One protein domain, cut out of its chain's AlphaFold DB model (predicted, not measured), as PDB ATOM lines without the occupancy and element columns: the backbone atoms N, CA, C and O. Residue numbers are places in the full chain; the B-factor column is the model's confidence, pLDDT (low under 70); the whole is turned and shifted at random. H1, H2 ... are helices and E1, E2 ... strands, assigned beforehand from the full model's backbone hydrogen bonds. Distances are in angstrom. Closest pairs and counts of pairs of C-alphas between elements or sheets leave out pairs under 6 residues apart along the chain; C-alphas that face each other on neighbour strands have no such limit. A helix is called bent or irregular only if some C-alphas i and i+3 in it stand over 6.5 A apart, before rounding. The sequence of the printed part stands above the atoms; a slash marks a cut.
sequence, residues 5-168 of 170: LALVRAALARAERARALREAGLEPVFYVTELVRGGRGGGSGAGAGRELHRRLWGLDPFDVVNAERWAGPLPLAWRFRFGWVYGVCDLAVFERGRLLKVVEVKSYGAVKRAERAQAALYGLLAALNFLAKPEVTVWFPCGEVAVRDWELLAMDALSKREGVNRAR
ATOM      1  N   LEU A   5     126.370 163.026 137.729       94.19
ATOM      2  CA  LEU A   5     127.574 163.790 138.057       94.19
ATOM      3  C   LEU A   5     128.336 163.161 139.223       94.19
ATOM      4  O   LEU A   5     129.560 163.012 139.154       94.19
ATOM      5  N   ALA A   6     127.625 162.724 140.264       95.31
ATOM      6  CA  ALA A   6     128.213 161.952 141.349       95.31
ATOM      7  C   ALA A   6     128.868 160.648 140.857       95.31
ATOM      8  O   ALA A   6     129.960 160.310 141.318       95.31
ATOM      9  N   LEU A   7     128.254 159.937 139.900       96.25
ATOM     10  CA  LEU A   7     128.825 158.711 139.327       96.25
ATOM     11  C   LEU A   7     130.111 158.984 138.540       96.25
ATOM     12  O   LEU A   7     131.109 158.298 138.770       96.25
ATOM     13  N   VAL A   8     130.126 160.003 137.673       94.69
ATOM     14  CA  VAL A   8     131.330 160.391 136.915       94.69
ATOM     15  C   VAL A   8     132.451 160.803 137.868       94.69
ATOM     16  O   VAL A   8     133.560 160.281 137.775       94.69
ATOM     17  N   ARG A   9     132.163 161.662 138.855       94.38
ATOM     18  CA  ARG A   9     133.151 162.072 139.869       94.38
ATOM     19  C   ARG A   9     133.699 160.882 140.655       94.38
ATOM     20  O   ARG A   9     134.908 160.783 140.851       94.38
ATOM     21  N   ALA A  10     132.835 159.959 141.075       96.19
ATOM     22  CA  ALA A  10     133.254 158.757 141.786       96.19
ATOM     23  C   ALA A  10     134.125 157.842 140.911       96.19
ATOM     24  O   ALA A  10     135.104 157.282 141.406       96.19
ATOM     25  N   ALA A  11     133.804 157.701 139.622       96.25
ATOM     26  CA  ALA A  11     134.598 156.915 138.682       96.25
ATOM     27  C   ALA A  11     136.017 157.478 138.525       96.25
ATOM     28  O   ALA A  11     136.992 156.736 138.666       96.25
ATOM     29  N   LEU A  12     136.140 158.795 138.341       94.19
ATOM     30  CA  LEU A  12     137.436 159.468 138.234       94.19
ATOM     31  C   LEU A  12     138.228 159.400 139.540       94.19
ATOM     32  O   LEU A  12     139.418 159.104 139.513       94.19
ATOM     33  N   ALA A  13     137.571 159.575 140.688       95.12
ATOM     34  CA  ALA A  13     138.220 159.439 141.990       95.12
ATOM     35  C   ALA A  13     138.768 158.019 142.220       95.12
ATOM     36  O   ALA A  13     139.872 157.850 142.743       95.12
ATOM     37  N   ARG A  14     138.031 156.974 141.806       97.50
ATOM     38  CA  ARG A  14     138.522 155.585 141.851       97.50
ATOM     39  C   ARG A  14     139.713 155.378 140.924       97.50
ATOM     40  O   ARG A  14     140.672 154.723 141.329       97.50
ATOM     41  N   ALA A  15     139.653 155.914 139.705       95.62
ATOM     42  CA  ALA A  15     140.743 155.819 138.740       95.62
ATOM     43  C   ALA A  15     142.015 156.503 139.253       95.62
ATOM     44  O   ALA A  15     143.086 155.896 139.227       95.62
ATOM     45  N   GLU A  16     141.885 157.709 139.808       93.62
ATOM     46  CA  GLU A  16     143.008 158.446 140.385       93.62
ATOM     47  C   GLU A  16     143.611 157.712 141.583       93.62
ATOM     48  O   GLU A  16     144.823 157.517 141.665       93.62
ATOM     49  N   ARG A  17     142.764 157.194 142.477       96.00
ATOM     50  CA  ARG A  17     143.227 156.379 143.602       96.00
ATOM     51  C   ARG A  17     143.995 155.143 143.135       96.00
ATOM     52  O   ARG A  17     145.059 154.854 143.677       96.00
ATOM     53  N   ALA A  18     143.477 154.407 142.152       96.06
ATOM     54  CA  ALA A  18     144.150 153.222 141.627       96.06
ATOM     55  C   ALA A  18     145.501 153.574 140.984       96.06
ATOM     56  O   ALA A  18     146.483 152.861 141.194       96.06
ATOM     57  N   ARG A  19     145.580 154.692 140.251       93.38
ATOM     58  CA  ARG A  19     146.838 155.196 139.688       93.38
ATOM     59  C   ARG A  19     147.849 155.540 140.780       93.38
ATOM     60  O   ARG A  19     148.965 155.031 140.729       93.38
ATOM     61  N   ALA A  20     147.459 156.341 141.769       93.06
ATOM     62  CA  ALA A  20     148.340 156.746 142.862       93.06
ATOM     63  C   ALA A  20     148.868 155.531 143.648       93.06
ATOM     64  O   ALA A  20     150.060 155.439 143.933       93.06
ATOM     65  N   LEU A  21     148.006 154.543 143.922       94.56
ATOM     66  CA  LEU A  21     148.408 153.285 144.564       94.56
ATOM     67  C   LEU A  21     149.394 152.475 143.710       94.56
ATOM     68  O   LEU A  21     150.316 151.872 144.261       94.56
ATOM     69  N   ARG A  22     149.221 152.467 142.380       91.06
ATOM     70  CA  ARG A  22     150.140 151.799 141.446       91.06
ATOM     71  C   ARG A  22     151.501 152.483 141.412       91.06
ATOM     72  O   ARG A  22     152.509 151.786 141.391       91.06
ATOM     73  N   GLU A  23     151.530 153.812 141.391       89.62
ATOM     74  CA  GLU A  23     152.768 154.600 141.382       89.62
ATOM     75  C   GLU A  23     153.544 154.455 142.692       89.62
ATOM     76  O   GLU A  23     154.763 154.313 142.667       89.62
ATOM     77  N   ALA A  24     152.839 154.411 143.823       93.06
ATOM     78  CA  ALA A  24     153.441 154.244 145.142       93.06
ATOM     79  C   ALA A  24     153.769 152.781 145.503       93.06
ATOM     80  O   ALA A  24     154.425 152.535 146.513       93.06
ATOM     81  N   GLY A  25     153.299 151.796 144.726       92.44
ATOM     82  CA  GLY A  25     153.523 150.371 145.002       92.44
ATOM     83  C   GLY A  25     152.849 149.855 146.282       92.44
ATOM     84  O   GLY A  25     153.291 148.856 146.840       92.44
ATOM     85  N   LEU A  26     151.796 150.531 146.757       92.06
ATOM     86  CA  LEU A  26     151.170 150.259 148.061       92.06
ATOM     87  C   LEU A  26     150.136 149.131 148.026       92.06
ATOM     88  O   LEU A  26     149.889 148.475 149.034       92.06
ATOM     89  N   GLU A  27     149.507 148.915 146.874       92.56
ATOM     90  CA  GLU A  27     148.502 147.874 146.683       92.56
ATOM     91  C   GLU A  27     148.696 147.168 145.334       92.56
ATOM     92  O   GLU A  27     149.216 147.765 144.386       92.56
ATOM     93  N   PRO A  28     148.239 145.910 145.198       93.62
ATOM     94  CA  PRO A  28     148.179 145.256 143.902       93.62
ATOM     95  C   PRO A  28     147.189 145.999 142.997       93.62
ATOM     96  O   PRO A  28     145.976 145.973 143.209       93.62
ATOM     97  N   VAL A  29     147.722 146.661 141.972       94.56
ATOM     98  CA  VAL A  29     146.951 147.318 140.913       94.56
ATOM     99  C   VAL A  29     147.350 146.698 139.584       94.56
ATOM    100  O   VAL A  29     148.530 146.704 139.237       94.56
ATOM    101  N   PHE A  30     146.377 146.184 138.842       93.69
ATOM    102  CA  PHE A  30     146.566 145.538 137.549       93.69
ATOM    103  C   PHE A  30     145.995 146.415 136.445       93.69
ATOM    104  O   PHE A  30     144.826 146.806 136.486       93.69
ATOM    105  N   TYR A  31     146.795 146.684 135.421       93.25
ATOM    106  CA  TYR A  31     146.275 147.288 134.210       93.25
ATOM    107  C   TYR A  31     145.367 146.301 133.477       93.25
ATOM    108  O   TYR A  31     145.683 145.114 133.378       93.25
ATOM    109  N   VAL A  32     144.286 146.791 132.869       93.56
ATOM    110  CA  VAL A  32     143.427 145.977 131.989       93.56
ATOM    111  C   VAL A  32     144.271 145.227 130.947       93.56
ATOM    112  O   VAL A  32     144.101 144.028 130.737       93.56
ATOM    113  N   THR A  33     145.269 145.887 130.361       88.62
ATOM    114  CA  THR A  33     146.182 145.272 129.385       88.62
ATOM    115  C   THR A  33     147.059 144.155 129.972       88.62
ATOM    116  O   THR A  33     147.378 143.204 129.256       88.62
ATOM    117  N   GLU A  34     147.427 144.221 131.258       89.56
ATOM    118  CA  GLU A  34     148.182 143.165 131.954       89.56
ATOM    119  C   GLU A  34     147.327 141.909 132.168       89.56
ATOM    120  O   GLU A  34     147.850 140.796 132.062       89.56
ATOM    121  N   LEU A  35     146.023 142.080 132.425       87.75
ATOM    122  CA  LEU A  35     145.072 140.977 132.600       87.75
ATOM    123  C   LEU A  35     144.807 140.230 131.293       87.75
ATOM    124  O   LEU A  35     144.697 139.008 131.279       87.75
ATOM    125  N   VAL A  36     144.757 140.959 130.180       85.12
ATOM    126  CA  VAL A  36     144.474 140.386 128.860       85.12
ATOM    127  C   VAL A  36     145.694 139.685 128.255       85.12
ATOM    128  O   VAL A  36     145.553 138.650 127.607       85.12
ATOM    129  N   ARG A  37     146.898 140.249 128.426       70.69
ATOM    130  CA  ARG A  37     148.120 139.778 127.743       70.69
ATOM    131  C   ARG A  37     148.987 138.812 128.556       70.69
ATOM    132  O   ARG A  37     150.055 138.442 128.086       70.69
ATOM    133  N   GLY A  38     148.577 138.406 129.759       53.84
ATOM    134  CA  GLY A  38     149.355 137.458 130.571       53.84
ATOM    135  C   GLY A  38     150.672 138.020 131.133       53.84
ATOM    136  O   GLY A  38     151.535 137.253 131.538       53.84
ATOM    137  N   GLY A  39     150.818 139.349 131.212       41.84
ATOM    138  CA  GLY A  39     151.979 140.011 131.816       41.84
ATOM    139  C   GLY A  39     153.232 140.063 130.932       41.84
ATOM    140  O   GLY A  39     154.133 139.250 131.097       41.84
ATOM    141  N   ARG A  40     153.296 141.066 130.043       40.75
ATOM    142  CA  ARG A  40     154.481 141.862 129.620       40.75
ATOM    143  C   ARG A  40     154.096 142.668 128.373       40.75
ATOM    144  O   ARG A  40     154.094 142.160 127.259       40.75
ATOM    145  N   GLY A  41     153.711 143.929 128.567       33.91
ATOM    146  CA  GLY A  41     153.325 144.846 127.489       33.91
ATOM    147  C   GLY A  41     154.378 145.926 127.255       33.91
ATOM    148  O   GLY A  41     154.189 147.058 127.691       33.91
ATOM    149  N   GLY A  42     155.478 145.583 126.583       37.44
ATOM    150  CA  GLY A  42     156.455 146.541 126.061       37.44
ATOM    151  C   GLY A  42     156.246 146.722 124.560       37.44
ATOM    152  O   GLY A  42     156.667 145.883 123.777       37.44
ATOM    153  N   GLY A  43     155.555 147.782 124.152       36.78
ATOM    154  CA  GLY A  43     155.409 148.144 122.742       36.78
ATOM    155  C   GLY A  43     155.318 149.658 122.594       36.78
ATOM    156  O   GLY A  43     154.710 150.320 123.437       36.78
ATOM    157  N   SER A  44     155.916 150.200 121.533       39.56
ATOM    158  CA  SER A  44     156.042 151.641 121.258       39.56
ATOM    159  C   SER A  44     154.704 152.401 121.286       39.56
ATOM    160  O   SER A  44     154.641 153.510 121.812       39.56
ATOM    161  N   GLY A  45     153.603 151.774 120.852       43.66
ATOM    162  CA  GLY A  45     152.251 152.356 120.910       43.66
ATOM    163  C   GLY A  45     151.680 152.538 122.327       43.66
ATOM    164  O   GLY A  45     150.880 153.440 122.559       43.66
ATOM    165  N   ALA A  46     152.134 151.750 123.310       47.78
ATOM    166  CA  ALA A  46     151.724 151.916 124.707       47.78
ATOM    167  C   ALA A  46     152.358 153.162 125.353       47.78
ATOM    168  O   ALA A  46     151.824 153.692 126.322       47.78
ATOM    169  N   GLY A  47     153.502 153.631 124.839       45.16
ATOM    170  CA  GLY A  47     154.132 154.884 125.268       45.16
ATOM    171  C   GLY A  47     153.320 156.105 124.839       45.16
ATOM    172  O   GLY A  47     152.947 156.911 125.686       45.16
ATOM    173  N   ALA A  48     152.969 156.181 123.553       49.25
ATOM    174  CA  ALA A  48     152.160 157.269 122.998       49.25
ATOM    175  C   ALA A  48     150.740 157.321 123.596       49.25
ATOM    176  O   ALA A  48     150.264 158.398 123.943       49.25
ATOM    177  N   GLY A  49     150.099 156.163 123.812       49.50
ATOM    178  CA  GLY A  49     148.807 156.093 124.506       49.50
ATOM    179  C   GLY A  49     148.885 156.578 125.957       49.50
ATOM    180  O   GLY A  49     148.048 157.358 126.393       49.50
ATOM    181  N   ARG A  50     149.939 156.207 126.704       55.56
ATOM    182  CA  ARG A  50     150.155 156.705 128.078       55.56
ATOM    183  C   ARG A  50     150.424 158.208 128.137       55.56
ATOM    184  O   ARG A  50     150.011 158.851 129.096       55.56
ATOM    185  N   GLU A  51     151.092 158.766 127.132       52.53
ATOM    186  CA  GLU A  51     151.330 160.208 127.024       52.53
ATOM    187  C   GLU A  51     150.038 160.979 126.725       52.53
ATOM    188  O   GLU A  51     149.737 161.960 127.400       52.53
ATOM    189  N   LEU A  52     149.219 160.485 125.790       53.00
ATOM    190  CA  LEU A  52     147.889 161.035 125.514       53.00
ATOM    191  C   LEU A  52     146.979 160.941 126.751       53.00
ATOM    192  O   LEU A  52     146.298 161.900 127.106       53.00
ATOM    193  N   HIS A  53     147.042 159.824 127.480       55.56
ATOM    194  CA  HIS A  53     146.301 159.615 128.728       55.56
ATOM    195  C   HIS A  53     146.788 160.504 129.877       55.56
ATOM    196  O   HIS A  53     145.991 160.871 130.734       55.56
ATOM    197  N   ARG A  54     148.062 160.920 129.882       55.12
ATOM    198  CA  ARG A  54     148.578 161.950 130.801       55.12
ATOM    199  C   ARG A  54     148.094 163.364 130.480       55.12
ATOM    200  O   ARG A  54     148.122 164.212 131.361       55.12
ATOM    201  N   ARG A  55     147.599 163.622 129.268       51.09
ATOM    202  CA  ARG A  55     146.999 164.916 128.888       51.09
ATOM    203  C   ARG A  55     145.483 164.965 129.087       51.09
ATOM    204  O   ARG A  55     144.924 166.046 129.192       51.09
ATOM    205  N   LEU A  56     144.828 163.809 129.220       56.16
ATOM    206  CA  LEU A  56     143.387 163.672 129.493       56.16
ATOM    207  C   LEU A  56     142.959 164.019 130.930       56.16
ATOM    208  O   LEU A  56     141.785 163.911 131.269       56.16
ATOM    209  N   TRP A  57     143.886 164.487 131.769       53.41
ATOM    210  CA  TRP A  57     143.647 164.881 133.166       53.41
ATOM    211  C   TRP A  57     142.764 166.128 133.328       53.41
ATOM    212  O   TRP A  57     142.450 166.505 134.451       53.41
ATOM    213  N   GLY A  58     142.342 166.744 132.219       58.19
ATOM    214  CA  GLY A  58     141.393 167.858 132.174       58.19
ATOM    215  C   GLY A  58     139.959 167.461 131.812       58.19
ATOM    216  O   GLY A  58     139.213 168.318 131.358       58.19
ATOM    217  N   LEU A  59     139.576 166.184 131.941       71.31
ATOM    218  CA  LEU A  59     138.195 165.759 131.705       71.31
ATOM    219  C   LEU A  59     137.261 166.414 132.731       71.31
ATOM    220  O   LEU A  59     137.295 166.056 133.908       71.31
ATOM    221  N   ASP A  60     136.422 167.344 132.277       82.38
ATOM    222  CA  ASP A  60     135.397 167.957 133.114       82.38
ATOM    223  C   ASP A  60     134.201 166.995 133.262       82.38
ATOM    224  O   ASP A  60     133.541 166.666 132.270       82.38
ATOM    225  N   PRO A  61     133.874 166.525 134.483       84.31
ATOM    226  CA  PRO A  61     132.678 165.722 134.719       84.31
ATOM    227  C   PRO A  61     131.384 166.396 134.253       84.31
ATOM    228  O   PRO A  61     130.413 165.704 133.949       84.31
ATOM    229  N   PHE A  62     131.354 167.731 134.224       86.81
ATOM    230  CA  PHE A  62     130.203 168.497 133.773       86.81
ATOM    231  C   PHE A  62     129.936 168.279 132.279       86.81
ATOM    232  O   PHE A  62     128.781 168.068 131.907       86.81
ATOM    233  N   ASP A  63     130.976 168.229 131.445       87.12
ATOM    234  CA  ASP A  63     130.842 167.996 130.001       87.12
ATOM    235  C   ASP A  63     130.254 166.615 129.703       87.12
ATOM    236  O   ASP A  63     129.373 166.473 128.855       87.12
ATOM    237  N   VAL A  64     130.689 165.592 130.447       86.50
ATOM    238  CA  VAL A  64     130.201 164.211 130.291       86.50
ATOM    239  C   VAL A  64     128.699 164.106 130.569       86.50
ATOM    240  O   VAL A  64     127.994 163.327 129.926       86.50
ATOM    241  N   VAL A  65     128.204 164.870 131.546       89.62
ATOM    242  CA  VAL A  65     126.820 164.759 132.028       89.62
ATOM    243  C   VAL A  65     125.854 165.661 131.268       89.62
ATOM    244  O   VAL A  65     124.715 165.255 131.041       89.62
ATOM    245  N   ASN A  66     126.285 166.865 130.887       88.62
ATOM    246  CA  ASN A  66     125.391 167.885 130.335       88.62
ATOM    247  C   ASN A  66     125.353 167.918 128.807       88.62
ATOM    248  O   ASN A  66     124.416 168.479 128.239       88.62
ATOM    249  N   ALA A  67     126.328 167.312 128.126       90.62
ATOM    250  CA  ALA A  67     126.246 167.154 126.683       90.62
ATOM    251  C   ALA A  67     125.070 166.238 126.301       90.62
ATOM    252  O   ALA A  67     124.800 165.228 126.956       90.62
ATOM    253  N   GLU A  68     124.400 166.551 125.186       93.06
ATOM    254  CA  GLU A  68     123.400 165.651 124.598       93.06
ATOM    255  C   GLU A  68     124.022 164.277 124.327       93.06
ATOM    256  O   GLU A  68     123.460 163.243 124.696       93.06
ATOM    257  N   ARG A  69     125.238 164.289 123.773       95.19
ATOM    258  CA  ARG A  69     126.081 163.119 123.578       95.19
ATOM    259  C   ARG A  69     127.532 163.474 123.863       95.19
ATOM    260  O   ARG A  69     128.064 164.418 123.286       95.19
ATOM    261  N   TRP A  70     128.182 162.675 124.697       94.88
ATOM    262  CA  TRP A  70     129.616 162.756 124.951       94.88
ATOM    263  C   TRP A  70     130.271 161.434 124.557       94.88
ATOM    264  O   TRP A  70     129.750 160.364 124.864       94.88
ATOM    265  N   ALA A  71     131.399 161.493 123.858       93.94
ATOM    266  CA  ALA A  71     132.189 160.318 123.520       93.94
ATOM    267  C   ALA A  71     133.663 160.651 123.688       93.94
ATOM    268  O   ALA A  71     134.183 161.546 123.022       93.94
ATOM    269  N   GLY A  72     134.338 159.923 124.565       91.62
ATOM    270  CA  GLY A  72     135.740 160.185 124.814       91.62
ATOM    271  C   GLY A  72     136.397 159.137 125.693       91.62
ATOM    272  O   GLY A  72     135.723 158.284 126.278       91.62
ATOM    273  N   PRO A  73     137.727 159.187 125.779       92.25
ATOM    274  CA  PRO A  73     138.474 158.285 126.626       92.25
ATOM    275  C   PRO A  73     138.137 158.528 128.092       92.25
ATOM    276  O   PRO A  73     138.027 159.668 128.545       92.25
ATOM    277  N   LEU A  74     137.974 157.439 128.839       93.06
ATOM    278  CA  LEU A  74     137.528 157.494 130.225       93.06
ATOM    279  C   LEU A  74     138.409 156.608 131.111       93.06
ATOM    280  O   LEU A  74     138.442 155.385 130.919       93.06
ATOM    281  N   PRO A  75     139.117 157.191 132.096       94.50
ATOM    282  CA  PRO A  75     139.791 156.430 133.135       94.50
ATOM    283  C   PRO A  75     138.776 155.660 133.980       94.50
ATOM    284  O   PRO A  75     137.818 156.225 134.505       94.50
ATOM    285  N   LEU A  76     139.001 154.359 134.128       96.69
ATOM    286  CA  LEU A  76     138.129 153.455 134.860       96.69
ATOM    287  C   LEU A  76     138.957 152.610 135.820       96.69
ATOM    288  O   LEU A  76     139.982 152.034 135.448       96.69
ATOM    289  N   ALA A  77     138.478 152.490 137.054       97.88
ATOM    290  CA  ALA A  77     139.025 151.539 138.006       97.88
ATOM    291  C   ALA A  77     137.948 150.932 138.895       97.88
ATOM    292  O   ALA A  77     136.903 151.536 139.153       97.88
ATOM    293  N   TRP A  78     138.244 149.739 139.401       98.31
ATOM    294  CA  TRP A  78     137.447 149.086 140.427       98.31
ATOM    295  C   TRP A  78     138.324 148.234 141.343       98.31
ATOM    296  O   TRP A  78     139.295 147.623 140.892       98.31
ATOM    297  N   ARG A  79     137.976 148.184 142.633       97.38
ATOM    298  CA  ARG A  79     138.663 147.353 143.625       97.38
ATOM    299  C   ARG A  79     137.962 146.004 143.740       97.38
ATOM    300  O   ARG A  79     136.830 145.928 144.208       97.38
ATOM    301  N   PHE A  80     138.658 144.947 143.351       95.06
ATOM    302  CA  PHE A  80     138.255 143.563 143.574       95.06
ATOM    303  C   PHE A  80     138.962 143.000 144.811       95.06
ATOM    304  O   PHE A  80     139.863 143.621 145.379       95.06
ATOM    305  N   ARG A  81     138.580 141.787 145.228       91.75
ATOM    306  CA  ARG A  81     139.195 141.111 146.385       91.75
ATOM    307  C   ARG A  81     140.696 140.874 146.208       91.75
ATOM    308  O   ARG A  81     141.427 140.895 147.189       91.75
ATOM    309  N   PHE A  82     141.146 140.652 144.975       90.56
ATOM    310  CA  PHE A  82     142.548 140.379 144.653       90.56
ATOM    311  C   PHE A  82     143.386 141.643 144.387       90.56
ATOM    312  O   PHE A  82     144.587 141.528 144.147       90.56
ATOM    313  N   GLY A  83     142.769 142.829 144.387       94.12
ATOM    314  CA  GLY A  83     143.424 144.093 144.061       94.12
ATOM    315  C   GLY A  83     142.584 144.989 143.160       94.12
ATOM    316  O   GLY A  83     141.426 144.703 142.848       94.12
ATOM    317  N   TRP A  84     143.172 146.099 142.736       97.31
ATOM    318  CA  TRP A  84     142.546 147.028 141.803       97.31
ATOM    319  C   TRP A  84     142.745 146.580 140.365       97.31
ATOM    320  O   TRP A  84     143.820 146.117 139.992       97.31
ATOM    321  N   VAL A  85     141.732 146.799 139.538       96.81
ATOM    322  CA  VAL A  85     141.874 146.787 138.084       96.81
ATOM    323  C   VAL A  85     141.702 148.212 137.590       96.81
ATOM    324  O   VAL A  85     140.758 148.889 137.996       96.81
ATOM    325  N   TYR A  86     142.624 148.664 136.746       95.31
ATOM    326  CA  TYR A  86     142.705 150.040 136.267       95.31
ATOM    327  C   TYR A  86     143.012 150.087 134.770       95.31
ATOM    328  O   TYR A  86     143.796 149.297 134.244       95.31
ATOM    329  N   GLY A  87     142.428 151.038 134.059       94.06
ATOM    330  CA  GLY A  87     142.814 151.356 132.694       94.06
ATOM    331  C   GLY A  87     142.067 152.573 132.177       94.06
ATOM    332  O   GLY A  87     141.266 153.175 132.885       94.06
ATOM    333  N   VAL A  88     142.339 152.930 130.929       93.25
ATOM    334  CA  VAL A  88     141.631 154.003 130.234       93.25
ATOM    335  C   VAL A  88     140.969 153.366 129.029       93.25
ATOM    336  O   VAL A  88     141.650 152.815 128.166       93.25
ATOM    337  N   CYS A  89     139.646 153.385 129.038       92.56
ATOM    338  CA  CYS A  89     138.824 152.974 127.913       92.56
ATOM    339  C   CYS A  89     139.007 153.995 126.780       92.56
ATOM    340  O   CYS A  89     138.989 155.191 127.068       92.56
ATOM    341  N   ASP A  90     139.145 153.541 125.529       91.44
ATOM    342  CA  ASP A  90     139.391 154.435 124.388       91.44
ATOM    343  C   ASP A  90     138.217 155.391 124.143       91.44
ATOM    344  O   ASP A  90     138.431 156.589 123.976       91.44
ATOM    345  N   LEU A  91     136.977 154.883 124.156       94.38
ATOM    346  CA  LEU A  91     135.765 155.699 124.062       94.38
ATOM    347  C   LEU A  91     134.648 155.140 124.949       94.38
ATOM    348  O   LEU A  91     134.121 154.055 124.704       94.38
ATOM    349  N   ALA A  92     134.234 155.914 125.946       96.62
ATOM    350  CA  ALA A  92     132.959 155.733 126.620       96.62
ATOM    351  C   ALA A  92     131.956 156.719 126.016       96.62
ATOM    352  O   ALA A  92     132.252 157.903 125.875       96.62
ATOM    353  N   VAL A  93     130.782 156.227 125.639       97.12
ATOM    354  CA  VAL A  93     129.711 157.022 125.042       97.12
ATOM    355  C   VAL A  93     128.618 157.219 126.074       97.12
ATOM    356  O   VAL A  93     128.043 156.248 126.573       97.12
ATOM    357  N   PHE A  94     128.321 158.478 126.351       96.88
ATOM    358  CA  PHE A  94     127.223 158.910 127.191       96.88
ATOM    359  C   PHE A  94     126.193 159.635 126.334       96.88
ATOM    360  O   PHE A  94     126.544 160.383 125.424       96.88
ATOM    361  N   GLU A  95     124.921 159.426 126.644       95.50
ATOM    362  CA  GLU A  95     123.819 160.199 126.081       95.50
ATOM    363  C   GLU A  95     122.986 160.756 127.233       95.50
ATOM    364  O   GLU A  95     122.508 159.994 128.080       95.50
ATOM    365  N   ARG A  96     122.848 162.087 127.297       92.81
ATOM    366  CA  ARG A  96     122.160 162.795 128.394       92.81
ATOM    367  C   ARG A  96     122.627 162.305 129.777       92.81
ATOM    368  O   ARG A  96     121.822 161.917 130.628       92.81
ATOM    369  N   GLY A  97     123.948 162.210 129.947       91.25
ATOM    370  CA  GLY A  97     124.613 161.750 131.169       91.25
ATOM    371  C   GLY A  97     124.485 160.258 131.498       91.25
ATOM    372  O   GLY A  97     124.957 159.828 132.549       91.25
ATOM    373  N   ARG A  98     123.883 159.433 130.632       94.50
ATOM    374  CA  ARG A  98     123.779 157.979 130.837       94.50
ATOM    375  C   ARG A  98     124.799 157.239 129.991       94.50
ATOM    376  O   ARG A  98     124.854 157.449 128.783       94.50
ATOM    377  N   LEU A  99     125.565 156.343 130.613       97.31
ATOM    378  CA  LEU A  99     126.469 155.449 129.892       97.31
ATOM    379  C   LEU A  99     125.659 154.560 128.940       97.31
ATOM    380  O   LEU A  99     124.803 153.795 129.383       97.31
ATOM    381  N   LEU A 100     125.975 154.643 127.651       97.62
ATOM    382  CA  LEU A 100     125.366 153.838 126.597       97.62
ATOM    383  C   LEU A 100     126.303 152.716 126.151       97.62
ATOM    384  O   LEU A 100     125.893 151.562 126.036       97.62
ATOM    385  N   LYS A 101     127.566 153.055 125.874       98.06
ATOM    386  CA  LYS A 101     128.467 152.179 125.125       98.06
ATOM    387  C   LYS A 101     129.924 152.379 125.509       98.06
ATOM    388  O   LYS A 101     130.341 153.485 125.833       98.06
ATOM    389  N   VAL A 102     130.695 151.306 125.429       97.81
ATOM    390  CA  VAL A 102     132.153 151.288 125.534       97.81
ATOM    391  C   VAL A 102     132.714 150.751 124.224       97.81
ATOM    392  O   VAL A 102     132.303 149.685 123.762       97.81
ATOM    393  N   VAL A 103     133.654 151.485 123.638       95.44
ATOM    394  CA  VAL A 103     134.310 151.127 122.380       95.44
ATOM    395  C   VAL A 103     135.812 151.045 122.607       95.44
ATOM    396  O   VAL A 103     136.444 152.007 123.043       95.44
ATOM    397  N   GLU A 104     136.380 149.889 122.289       93.69
ATOM    398  CA  GLU A 104     137.823 149.701 122.159       93.69
ATOM    399  C   GLU A 104     138.220 149.949 120.698       93.69
ATOM    400  O   GLU A 104     137.648 149.355 119.782       93.69
ATOM    401  N   VAL A 105     139.213 150.803 120.464       88.94
ATOM    402  CA  VAL A 105     139.623 151.238 119.127       88.94
ATOM    403  C   VAL A 105     140.893 150.496 118.706       88.94
ATOM    404  O   VAL A 105     141.874 150.389 119.447       88.94
ATOM    405  N   LYS A 106     140.904 149.962 117.482       86.56
ATOM    406  CA  LYS A 106     142.075 149.307 116.886       86.56
ATOM    407  C   LYS A 106     142.398 149.890 115.525       86.56
ATOM    408  O   LYS A 106     141.517 150.253 114.762       86.56
ATOM    409  N   SER A 107     143.688 149.947 115.214       79.75
ATOM    410  CA  SER A 107     144.199 150.436 113.931       79.75
ATOM    411  C   SER A 107     144.414 149.330 112.888       79.75
ATOM    412  O   SER A 107     144.843 149.625 111.778       79.75
ATOM    413  N   TYR A 108     144.138 148.063 113.217       77.94
ATOM    414  CA  TYR A 108     144.380 146.901 112.351       77.94
ATOM    415  C   TYR A 108     143.107 146.079 112.098       77.94
ATOM    416  O   TYR A 108     142.171 146.102 112.890       77.94
ATOM    417  N   GLY A 109     143.079 145.360 110.969       66.19
ATOM    418  CA  GLY A 109     141.842 144.895 110.325       66.19
ATOM    419  C   GLY A 109     141.154 143.645 110.887       66.19
ATOM    420  O   GLY A 109     140.062 143.328 110.431       66.19
ATOM    421  N   ALA A 110     141.740 142.927 111.851       75.19
ATOM    422  CA  ALA A 110     141.120 141.727 112.420       75.19
ATOM    423  C   ALA A 110     141.076 141.788 113.948       75.19
ATOM    424  O   ALA A 110     142.121 141.880 114.595       75.19
ATOM    425  N   VAL A 111     139.862 141.673 114.502       79.50
ATOM    426  CA  VAL A 111     139.617 141.671 115.949       79.50
ATOM    427  C   VAL A 111     140.015 140.327 116.558       79.50
ATOM    428  O   VAL A 111     139.353 139.308 116.337       79.50
ATOM    429  N   LYS A 112     141.069 140.314 117.374       84.62
ATOM    430  CA  LYS A 112     141.547 139.129 118.096       84.62
ATOM    431  C   LYS A 112     140.812 138.948 119.424       84.62
ATOM    432  O   LYS A 112     140.254 139.879 120.002       84.62
ATOM    433  N   ARG A 113     140.894 137.733 119.981       85.31
ATOM    434  CA  ARG A 113     140.313 137.393 121.296       85.31
ATOM    435  C   ARG A 113     140.785 138.326 122.417       85.31
ATOM    436  O   ARG A 113     139.990 138.687 123.274       85.31
ATOM    437  N   ALA A 114     142.056 138.728 122.393       84.94
ATOM    438  CA  ALA A 114     142.613 139.656 123.374       84.94
ATOM    439  C   ALA A 114     141.911 141.025 123.339       84.94
ATOM    440  O   ALA A 114     141.587 141.573 124.382       84.94
ATOM    441  N   GLU A 115     141.609 141.556 122.156       89.19
ATOM    442  CA  GLU A 115     140.935 142.855 122.030       89.19
ATOM    443  C   GLU A 115     139.489 142.786 122.521       89.19
ATOM    444  O   GLU A 115     139.047 143.680 123.234       89.19
ATOM    445  N   ARG A 116     138.786 141.678 122.245       92.75
ATOM    446  CA  ARG A 116     137.449 141.436 122.813       92.75
ATOM    447  C   ARG A 116     137.483 141.345 124.336       92.75
ATOM    448  O   ARG A 116     136.623 141.916 124.991       92.75
ATOM    449  N   ALA A 117     138.480 140.662 124.902       92.94
ATOM    450  CA  ALA A 117     138.648 140.561 126.351       92.94
ATOM    451  C   ALA A 117     139.018 141.912 126.994       92.94
ATOM    452  O   ALA A 117     138.555 142.218 128.090       92.94
ATOM    453  N   GLN A 118     139.807 142.742 126.306       94.00
ATOM    454  CA  GLN A 118     140.111 144.107 126.739       94.00
ATOM    455  C   GLN A 118     138.852 144.981 126.756       94.00
ATOM    456  O   GLN A 118     138.543 145.576 127.787       94.00
ATOM    457  N   ALA A 119     138.090 144.989 125.658       96.00
ATOM    458  CA  ALA A 119     136.816 145.697 125.566       96.00
ATOM    459  C   ALA A 119     135.823 145.212 126.635       96.00
ATOM    460  O   ALA A 119     135.176 146.018 127.297       96.00
ATOM    461  N   ALA A 120     135.759 143.898 126.863       97.62
ATOM    462  CA  ALA A 120     134.917 143.290 127.885       97.62
ATOM    463  C   ALA A 120     135.273 143.739 129.308       97.62
ATOM    464  O   ALA A 120     134.381 144.079 130.084       97.62
ATOM    465  N   LEU A 121     136.564 143.798 129.651       97.56
ATOM    466  CA  LEU A 121     137.003 144.325 130.943       97.56
ATOM    467  C   LEU A 121     136.634 145.804 131.106       97.56
ATOM    468  O   LEU A 121     136.180 146.190 132.181       97.56
ATOM    469  N   TYR A 122     136.766 146.624 130.062       98.06
ATOM    470  CA  TYR A 122     136.298 148.010 130.123       98.06
ATOM    471  C   TYR A 122     134.778 148.114 130.262       98.06
ATOM    472  O   TYR A 122     134.311 148.911 131.073       98.06
ATOM    473  N   GLY A 123     134.017 147.267 129.565       98.31
ATOM    474  CA  GLY A 123     132.570 147.138 129.743       98.31
ATOM    475  C   GLY A 123     132.191 146.828 131.192       98.31
ATOM    476  O   GLY A 123     131.340 147.507 131.762       98.31
ATOM    477  N   LEU A 124     132.891 145.882 131.828       98.44
ATOM    478  CA  LEU A 124     132.691 145.546 133.238       98.44
ATOM    479  C   LEU A 124     133.019 146.716 134.170       98.44
ATOM    480  O   LEU A 124     132.220 147.048 135.044       98.44
ATOM    481  N   LEU A 125     134.178 147.359 134.001       98.38
ATOM    482  CA  LEU A 125     134.558 148.493 134.845       98.38
ATOM    483  C   LEU A 125     133.583 149.665 134.697       98.38
ATOM    484  O   LEU A 125     133.255 150.313 135.692       98.38
ATOM    485  N   ALA A 126     133.107 149.931 133.480       98.19
ATOM    486  CA  ALA A 126     132.112 150.962 133.228       98.19
ATOM    487  C   ALA A 126     130.769 150.591 133.876       98.19
ATOM    488  O   ALA A 126     130.187 151.410 134.585       98.19
ATOM    489  N   ALA A 127     130.329 149.336 133.748       98.25
ATOM    490  CA  ALA A 127     129.100 148.867 134.380       98.25
ATOM    491  C   ALA A 127     129.125 149.022 135.908       98.25
ATOM    492  O   ALA A 127     128.162 149.503 136.502       98.25
ATOM    493  N   LEU A 128     130.253 148.692 136.541       97.88
ATOM    494  CA  LEU A 128     130.439 148.839 137.987       97.88
ATOM    495  C   LEU A 128     130.475 150.306 138.435       97.88
ATOM    496  O   LEU A 128     129.944 150.643 139.491       97.88
ATOM    497  N   ASN A 129     131.083 151.192 137.642       98.00
ATOM    498  CA  ASN A 129     131.178 152.611 137.986       98.00
ATOM    499  C   ASN A 129     129.867 153.375 137.775       98.00
ATOM    500  O   ASN A 129     129.578 154.283 138.553       98.00
ATOM    501  N   PHE A 130     129.084 153.006 136.759       97.12
ATOM    502  CA  PHE A 130     127.901 153.756 136.329       97.12
ATOM    503  C   PHE A 130     126.573 153.044 136.590       97.12
ATOM    504  O   PHE A 130     125.523 153.610 136.302       97.12
ATOM    505  N   LEU A 131     126.605 151.830 137.149       95.62
ATOM    506  CA  LEU A 131     125.419 151.016 137.442       95.62
ATOM    507  C   LEU A 131     124.517 150.836 136.208       95.62
ATOM    508  O   LEU A 131     123.290 150.870 136.299       95.62
ATOM    509  N   ALA A 132     125.144 150.669 135.046       95.25
ATOM    510  CA  ALA A 132     124.493 150.552 133.750       95.25
ATOM    511  C   ALA A 132     125.056 149.349 132.992       95.25
ATOM    512  O   ALA A 132     126.202 148.964 133.203       95.25
ATOM    513  N   LYS A 133     124.268 148.757 132.091       96.75
ATOM    514  CA  LYS A 133     124.750 147.706 131.188       96.75
ATOM    515  C   LYS A 133     125.128 148.342 129.845       96.75
ATOM    516  O   LYS A 133     124.217 148.607 129.064       96.75
ATOM    517  N   PRO A 134     126.418 148.616 129.570       97.81
ATOM    518  CA  PRO A 134     126.803 149.221 128.306       97.81
ATOM    519  C   PRO A 134     126.734 148.208 127.162       97.81
ATOM    520  O   PRO A 134     126.959 147.006 127.340       97.81
ATOM    521  N   GLU A 135     126.516 148.718 125.957       98.50
ATOM    522  CA  GLU A 135     126.973 148.041 124.751       98.50
ATOM    523  C   GLU A 135     128.505 148.003 124.741       98.50
ATOM    524  O   GLU A 135     129.161 148.980 125.097       98.50
ATOM    525  N   VAL A 136     129.092 146.886 124.316       98.50
ATOM    526  CA  VAL A 136     130.550 146.741 124.230       98.50
ATOM    527  C   VAL A 136     130.921 146.377 122.810       98.50
ATOM    528  O   VAL A 136     130.430 145.383 122.266       98.50
ATOM    529  N   THR A 137     131.794 147.173 122.203       97.50
ATOM    530  CA  THR A 137     132.217 146.955 120.822       97.50
ATOM    531  C   THR A 137     133.713 147.163 120.637       97.50
ATOM    532  O   THR A 137     134.397 147.794 121.444       97.50
ATOM    533  N   VAL A 138     134.227 146.578 119.559       95.12
ATOM    534  CA  VAL A 138     135.568 146.850 119.048       95.12
ATOM    535  C   VAL A 138     135.413 147.505 117.686       95.12
ATOM    536  O   VAL A 138     134.837 146.900 116.778       95.12
ATOM    537  N   TRP A 139     135.931 148.720 117.549       93.56
ATOM    538  CA  TRP A 139     135.963 149.447 116.286       93.56
ATOM    539  C   TRP A 139     137.343 149.326 115.636       93.56
ATOM    540  O   TRP A 139     138.374 149.397 116.308       93.56
ATOM    541  N   PHE A 140     137.366 149.137 114.322       88.69
ATOM    542  CA  PHE A 140     138.566 149.018 113.495       88.69
ATOM    543  C   PHE A 140     138.293 149.613 112.100       88.69
ATOM    544  O   PHE A 140     137.133 149.827 111.751       88.69
ATOM    545  N   PRO A 141     139.312 149.870 111.253       86.62
ATOM    546  CA  PRO A 141     139.110 150.621 110.007       86.62
ATOM    547  C   PRO A 141     138.078 150.016 109.044       86.62
ATOM    548  O   PRO A 141     137.481 150.734 108.249       86.62
ATOM    549  N   CYS A 142     137.867 148.700 109.109       85.12
ATOM    550  CA  CYS A 142     136.948 147.973 108.234       85.12
ATOM    551  C   CYS A 142     135.569 147.711 108.866       85.12
ATOM    552  O   CYS A 142     134.751 147.038 108.241       85.12
ATOM    553  N   GLY A 143     135.301 148.192 110.086       90.19
ATOM    554  CA  GLY A 143     133.987 148.056 110.708       90.19
ATOM    555  C   GLY A 143     133.989 148.026 112.232       90.19
ATOM    556  O   GLY A 143     134.942 148.398 112.910       90.19
ATOM    557  N   GLU A 144     132.870 147.564 112.775       93.38
ATOM    558  CA  GLU A 144     132.633 147.467 114.207       93.38
ATOM    559  C   GLU A 144     132.080 146.082 114.542       93.38
ATOM    560  O   GLU A 144     131.175 145.578 113.879       93.38
ATOM    561  N   VAL A 145     132.628 145.453 115.581       94.56
ATOM    562  CA  VAL A 145     132.170 144.147 116.063       94.56
ATOM    563  C   VAL A 145     131.623 144.295 117.473       94.56
ATOM    564  O   VAL A 145     132.327 144.731 118.383       94.56
ATOM    565  N   ALA A 146     130.374 143.872 117.663       96.94
ATOM    566  CA  ALA A 146     129.770 143.772 118.983       96.94
ATOM    567  C   ALA A 146     130.330 142.583 119.771       96.94
ATOM    568  O   ALA A 146     130.378 141.454 119.276       96.94
ATOM    569  N   VAL A 147     130.703 142.830 121.024       96.62
ATOM    570  CA  VAL A 147     131.126 141.812 121.988       96.62
ATOM    571  C   VAL A 147     129.908 141.441 122.834       96.62
ATOM    572  O   VAL A 147     129.691 141.972 123.918       96.62
ATOM    573  N   ARG A 148     129.043 140.576 122.296       95.75
ATOM    574  CA  ARG A 148     127.745 140.247 122.918       95.75
ATOM    575  C   ARG A 148     127.882 139.465 124.228       95.75
ATOM    576  O   ARG A 148     127.040 139.589 125.105       95.75
ATOM    577  N   ASP A 149     128.947 138.686 124.355       95.31
ATOM    578  CA  ASP A 149     129.298 137.832 125.491       95.31
ATOM    579  C   ASP A 149     130.306 138.502 126.447       95.31
ATOM    580  O   ASP A 149     131.054 137.824 127.156       95.31
ATOM    581  N   TRP A 150     130.349 139.840 126.472       97.06
ATOM    582  CA  TRP A 150     131.378 140.584 127.202       97.06
ATOM    583  C   TRP A 150     131.407 140.278 128.704       97.06
ATOM    584  O   TRP A 150     132.488 140.235 129.281       97.06
ATOM    585  N   GLU A 151     130.263 140.011 129.340       97.12
ATOM    586  CA  GLU A 151     130.208 139.666 130.770       97.12
ATOM    587  C   GLU A 151     131.020 138.391 131.050       97.12
ATOM    588  O   GLU A 151     131.888 138.380 131.922       97.12
ATOM    589  N   LEU A 152     130.813 137.339 130.249       95.19
ATOM    590  CA  LEU A 152     131.533 136.070 130.381       95.19
ATOM    591  C   LEU A 152     133.027 136.233 130.077       95.19
ATOM    592  O   LEU A 152     133.867 135.694 130.797       95.19
ATOM    593  N   LEU A 153     133.369 137.007 129.044       94.19
ATOM    594  CA  LEU A 153     134.762 137.277 128.680       94.19
ATOM    595  C   LEU A 153     135.505 138.076 129.756       94.19
ATOM    596  O   LEU A 153     136.674 137.790 130.027       94.19
ATOM    597  N   ALA A 154     134.845 139.055 130.378       95.06
ATOM    598  CA  ALA A 154     135.414 139.826 131.475       95.06
ATOM    599  C   ALA A 154     135.676 138.923 132.687       95.06
ATOM    600  O   ALA A 154     136.765 138.968 133.259       95.06
ATOM    601  N   MET A 155     134.721 138.055 133.032       93.06
ATOM    602  CA  MET A 155     134.885 137.102 134.129       93.06
ATOM    603  C   MET A 155     136.012 136.094 133.857       93.06
ATOM    604  O   MET A 155     136.866 135.923 134.721       93.06
ATOM    605  N   ASP A 156     136.107 135.513 132.652       91.12
ATOM    606  CA  ASP A 156     137.225 134.626 132.265       91.12
ATOM    607  C   ASP A 156     138.588 135.337 132.384       91.12
ATOM    608  O   ASP A 156     139.573 134.765 132.858       91.12
ATOM    609  N   ALA A 157     138.656 136.614 131.994       89.75
ATOM    610  CA  ALA A 157     139.873 137.410 132.126       89.75
ATOM    611  C   ALA A 157     140.262 137.663 133.596       89.75
ATOM    612  O   ALA A 157     141.450 137.619 133.925       89.75
ATOM    613  N   LEU A 158     139.289 137.880 134.488       90.38
ATOM    614  CA  LEU A 158     139.526 138.057 135.926       90.38
ATOM    615  C   LEU A 158     139.902 136.739 136.626       90.38
ATOM    616  O   LEU A 158     140.853 136.706 137.412       90.38
ATOM    617  N   SER A 159     139.213 135.636 136.321       85.19
ATOM    618  CA  SER A 159     139.418 134.333 136.972       85.19
ATOM    619  C   SER A 159     140.825 133.772 136.763       85.19
ATOM    620  O   SER A 159     141.385 133.154 137.672       85.19
ATOM    621  N   LYS A 160     141.455 134.059 135.617       74.19
ATOM    622  CA  LYS A 160     142.863 133.706 135.357       74.19
ATOM    623  C   LYS A 160     143.828 134.306 136.381       74.19
ATOM    624  O   LYS A 160     144.909 133.758 136.573       74.19
ATOM    625  N   ARG A 161     143.466 135.401 137.057       67.81
ATOM    626  CA  ARG A 161     144.273 135.995 138.135       67.81
ATOM    627  C   ARG A 161     143.860 135.563 139.530       67.81
ATOM    628  O   ARG A 161     144.747 135.367 140.358       67.81
ATOM    629  N   GLU A 162     142.574 135.345 139.785       59.50
ATOM    630  CA  GLU A 162     142.141 134.788 141.073       59.50
ATOM    631  C   GLU A 162     142.758 133.406 141.330       59.50
ATOM    632  O   GLU A 162     143.237 133.144 142.434       59.50
ATOM    633  N   GLY A 163     142.836 132.554 140.300       57.44
ATOM    634  CA  GLY A 163     143.502 131.252 140.394       57.44
ATOM    635  C   GLY A 163     145.004 131.354 140.684       57.44
ATOM    636  O   GLY A 163     145.533 130.576 141.474       57.44
ATOM    637  N   VAL A 164     145.688 132.355 140.117       55.22
ATOM    638  CA  VAL A 164     147.128 132.588 140.343       55.22
ATOM    639  C   VAL A 164     147.412 133.071 141.769       55.22
ATOM    640  O   VAL A 164     148.399 132.643 142.361       55.22
ATOM    641  N   ASN A 165     146.548 133.911 142.347       49.22
ATOM    642  CA  ASN A 165     146.706 134.364 143.735       49.22
ATOM    643  C   ASN A 165     146.340 133.288 144.767       49.22
ATOM    644  O   ASN A 165     146.914 133.283 145.848       49.22
ATOM    645  N   ARG A 166     145.443 132.344 144.449       51.19
ATOM    646  CA  ARG A 166     145.196 131.179 145.321       51.19
ATOM    647  C   ARG A 166     146.358 130.178 145.338       51.19
ATOM    648  O   ARG A 166     146.499 129.448 146.309       51.19
ATOM    649  N   ALA A 167     147.184 130.149 144.290       45.44
ATOM    650  CA  ALA A 167     148.325 129.238 144.168       45.44
ATOM    651  C   ALA A 167     149.622 129.754 144.825       45.44
ATOM    652  O   ALA A 167     150.616 129.031 144.857       45.44
ATOM    653  N   ARG A 168     149.637 130.988 145.343       37.81
ATOM    654  CA  ARG A 168     150.735 131.518 146.161       37.81
ATOM    655  C   ARG A 168     150.213 131.786 147.574       37.81
ATOM    656  O   ARG A 168     149.649 132.858 147.793       37.81
TER     657      ARG A 168
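This is residues 5 to 168 of the 170 residues of an uncharacterized protein of Thermofilum sp (UniProt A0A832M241). A strongly twisted sheet of six strands curls round one helix, H5, while the longest helix, H1, crosses E1 and E2 on the sheet's opposite face. H6 crosses H5 about perpendicularly, packing on it with residues 150 to 157, and the irregular H3 is on the same face as H1. The printed part has 164 residues with six named helices and six named strands, in the order H1 E1 H2 H3 H4 E2 E3 E4 H5 E5 E6 H6, and its class is mixed, helices and strands. The sheet is branched at E3, with parallel and antiparallel pairs. The whole is compact, with a radius of gyration of the C-alphas of 15.2 A and spans of 49 by 37 by 31 A.

E3, residues 83 to 95, has E1, residues 29 to 31, and E4, residues 98 to 105, on one side and E2, residues 69 to 80, on the other side. E2, E3 and E4 form a meander, each strand the antiparallel neighbour of the one before. E2 bends by 72 degrees at residue 72 and E3 by 78 degrees at residue 90. In the hairpin of E2 and E3, N 76 and O 87 are within hydrogen-bond range at 2.8 A; in that of E3 and E4, N 93 and O 101 are at 2.8 A. E1 is parallel to E3, with N 30 and O 84 at 2.8 A. E4, the helix H5, residues 113 to 130, and E5, residues 135 to 140, form a strand-helix-strand unit, two parallel neighbour strands with a helix between them, and its crossover is right-handed; N 102 and O 135 are at 2.8 A. E6, residues 143 to 146, is an edge strand and forms an antiparallel hairpin with E5, with N 138 and O 145 at 2.9 A. H5 is the hub, touching three other helices, and the sheet curls round it; its closest C-alphas to E4 are those of Ala 119 and Glu 104, 5.4 A apart. H6, residues 150 to 166, touches H5 about perpendicular, at 86 degrees, with the closest C-alphas, those of Trp 150 and Ala 120, 4.5 A apart; it only grazes the sheet. H2, residues 32 to 37, touches H5 at a shallow tilt of 21 degrees, opposite ways, with the C-alphas of Val 36 and Ala 114 closest at 5.8 A. On the opposite face from H5, H1, residues 5 to 24, has a height over the sheet of 7.9 A and runs across the strands, at 73 degrees to E1 on the local plane. With residues 7 to 11 alone H1 touches H5, the C-alphas of Ala 11 and Asn 129 being closest at 5.5 A. H4, residues 61 to 66, touches H1 at a shallow tilt of 24 degrees, opposite ways, with the C-alphas of Pro 61 and Val 8 closest at 5.9 A. H3, residues 44 to 58, is on the same face as H1, but H1 and H3 are apart. Every O i to N i+4 pair is within hydrogen-bond range in H1, H2, H4 and H5; H3 has 8 of 11 and H6 has 11 of 13.

From first to last C-alpha, E3 measures 31.1 A, E2 30.5 A, E4 20.8 A and E5 16.2 A. H1 begins at C-alpha 5, (127.574, 163.790, 138.057), and measures 28.5 A. H5 measures 25.5 A and ends at C-alpha 130, (127.901, 153.756, 136.329). H3 measures 24.4 A and is irregular, with C-alphas 55 and 58 7.1 A apart. H6 measures 24.7 A and ends at C-alpha 166, (145.196, 131.179, 145.321).

The two C-alphas farthest apart are those of Glu 68 and Arg 168, at 48.8 A. The printed part, residues 5 to 168, has no cut, and no link between its elements is long. The mean pLDDT of the printed part is 84.8; it is under 70 in residues 38 to 58, residue 109 and residues 161 to 168 of this predicted model.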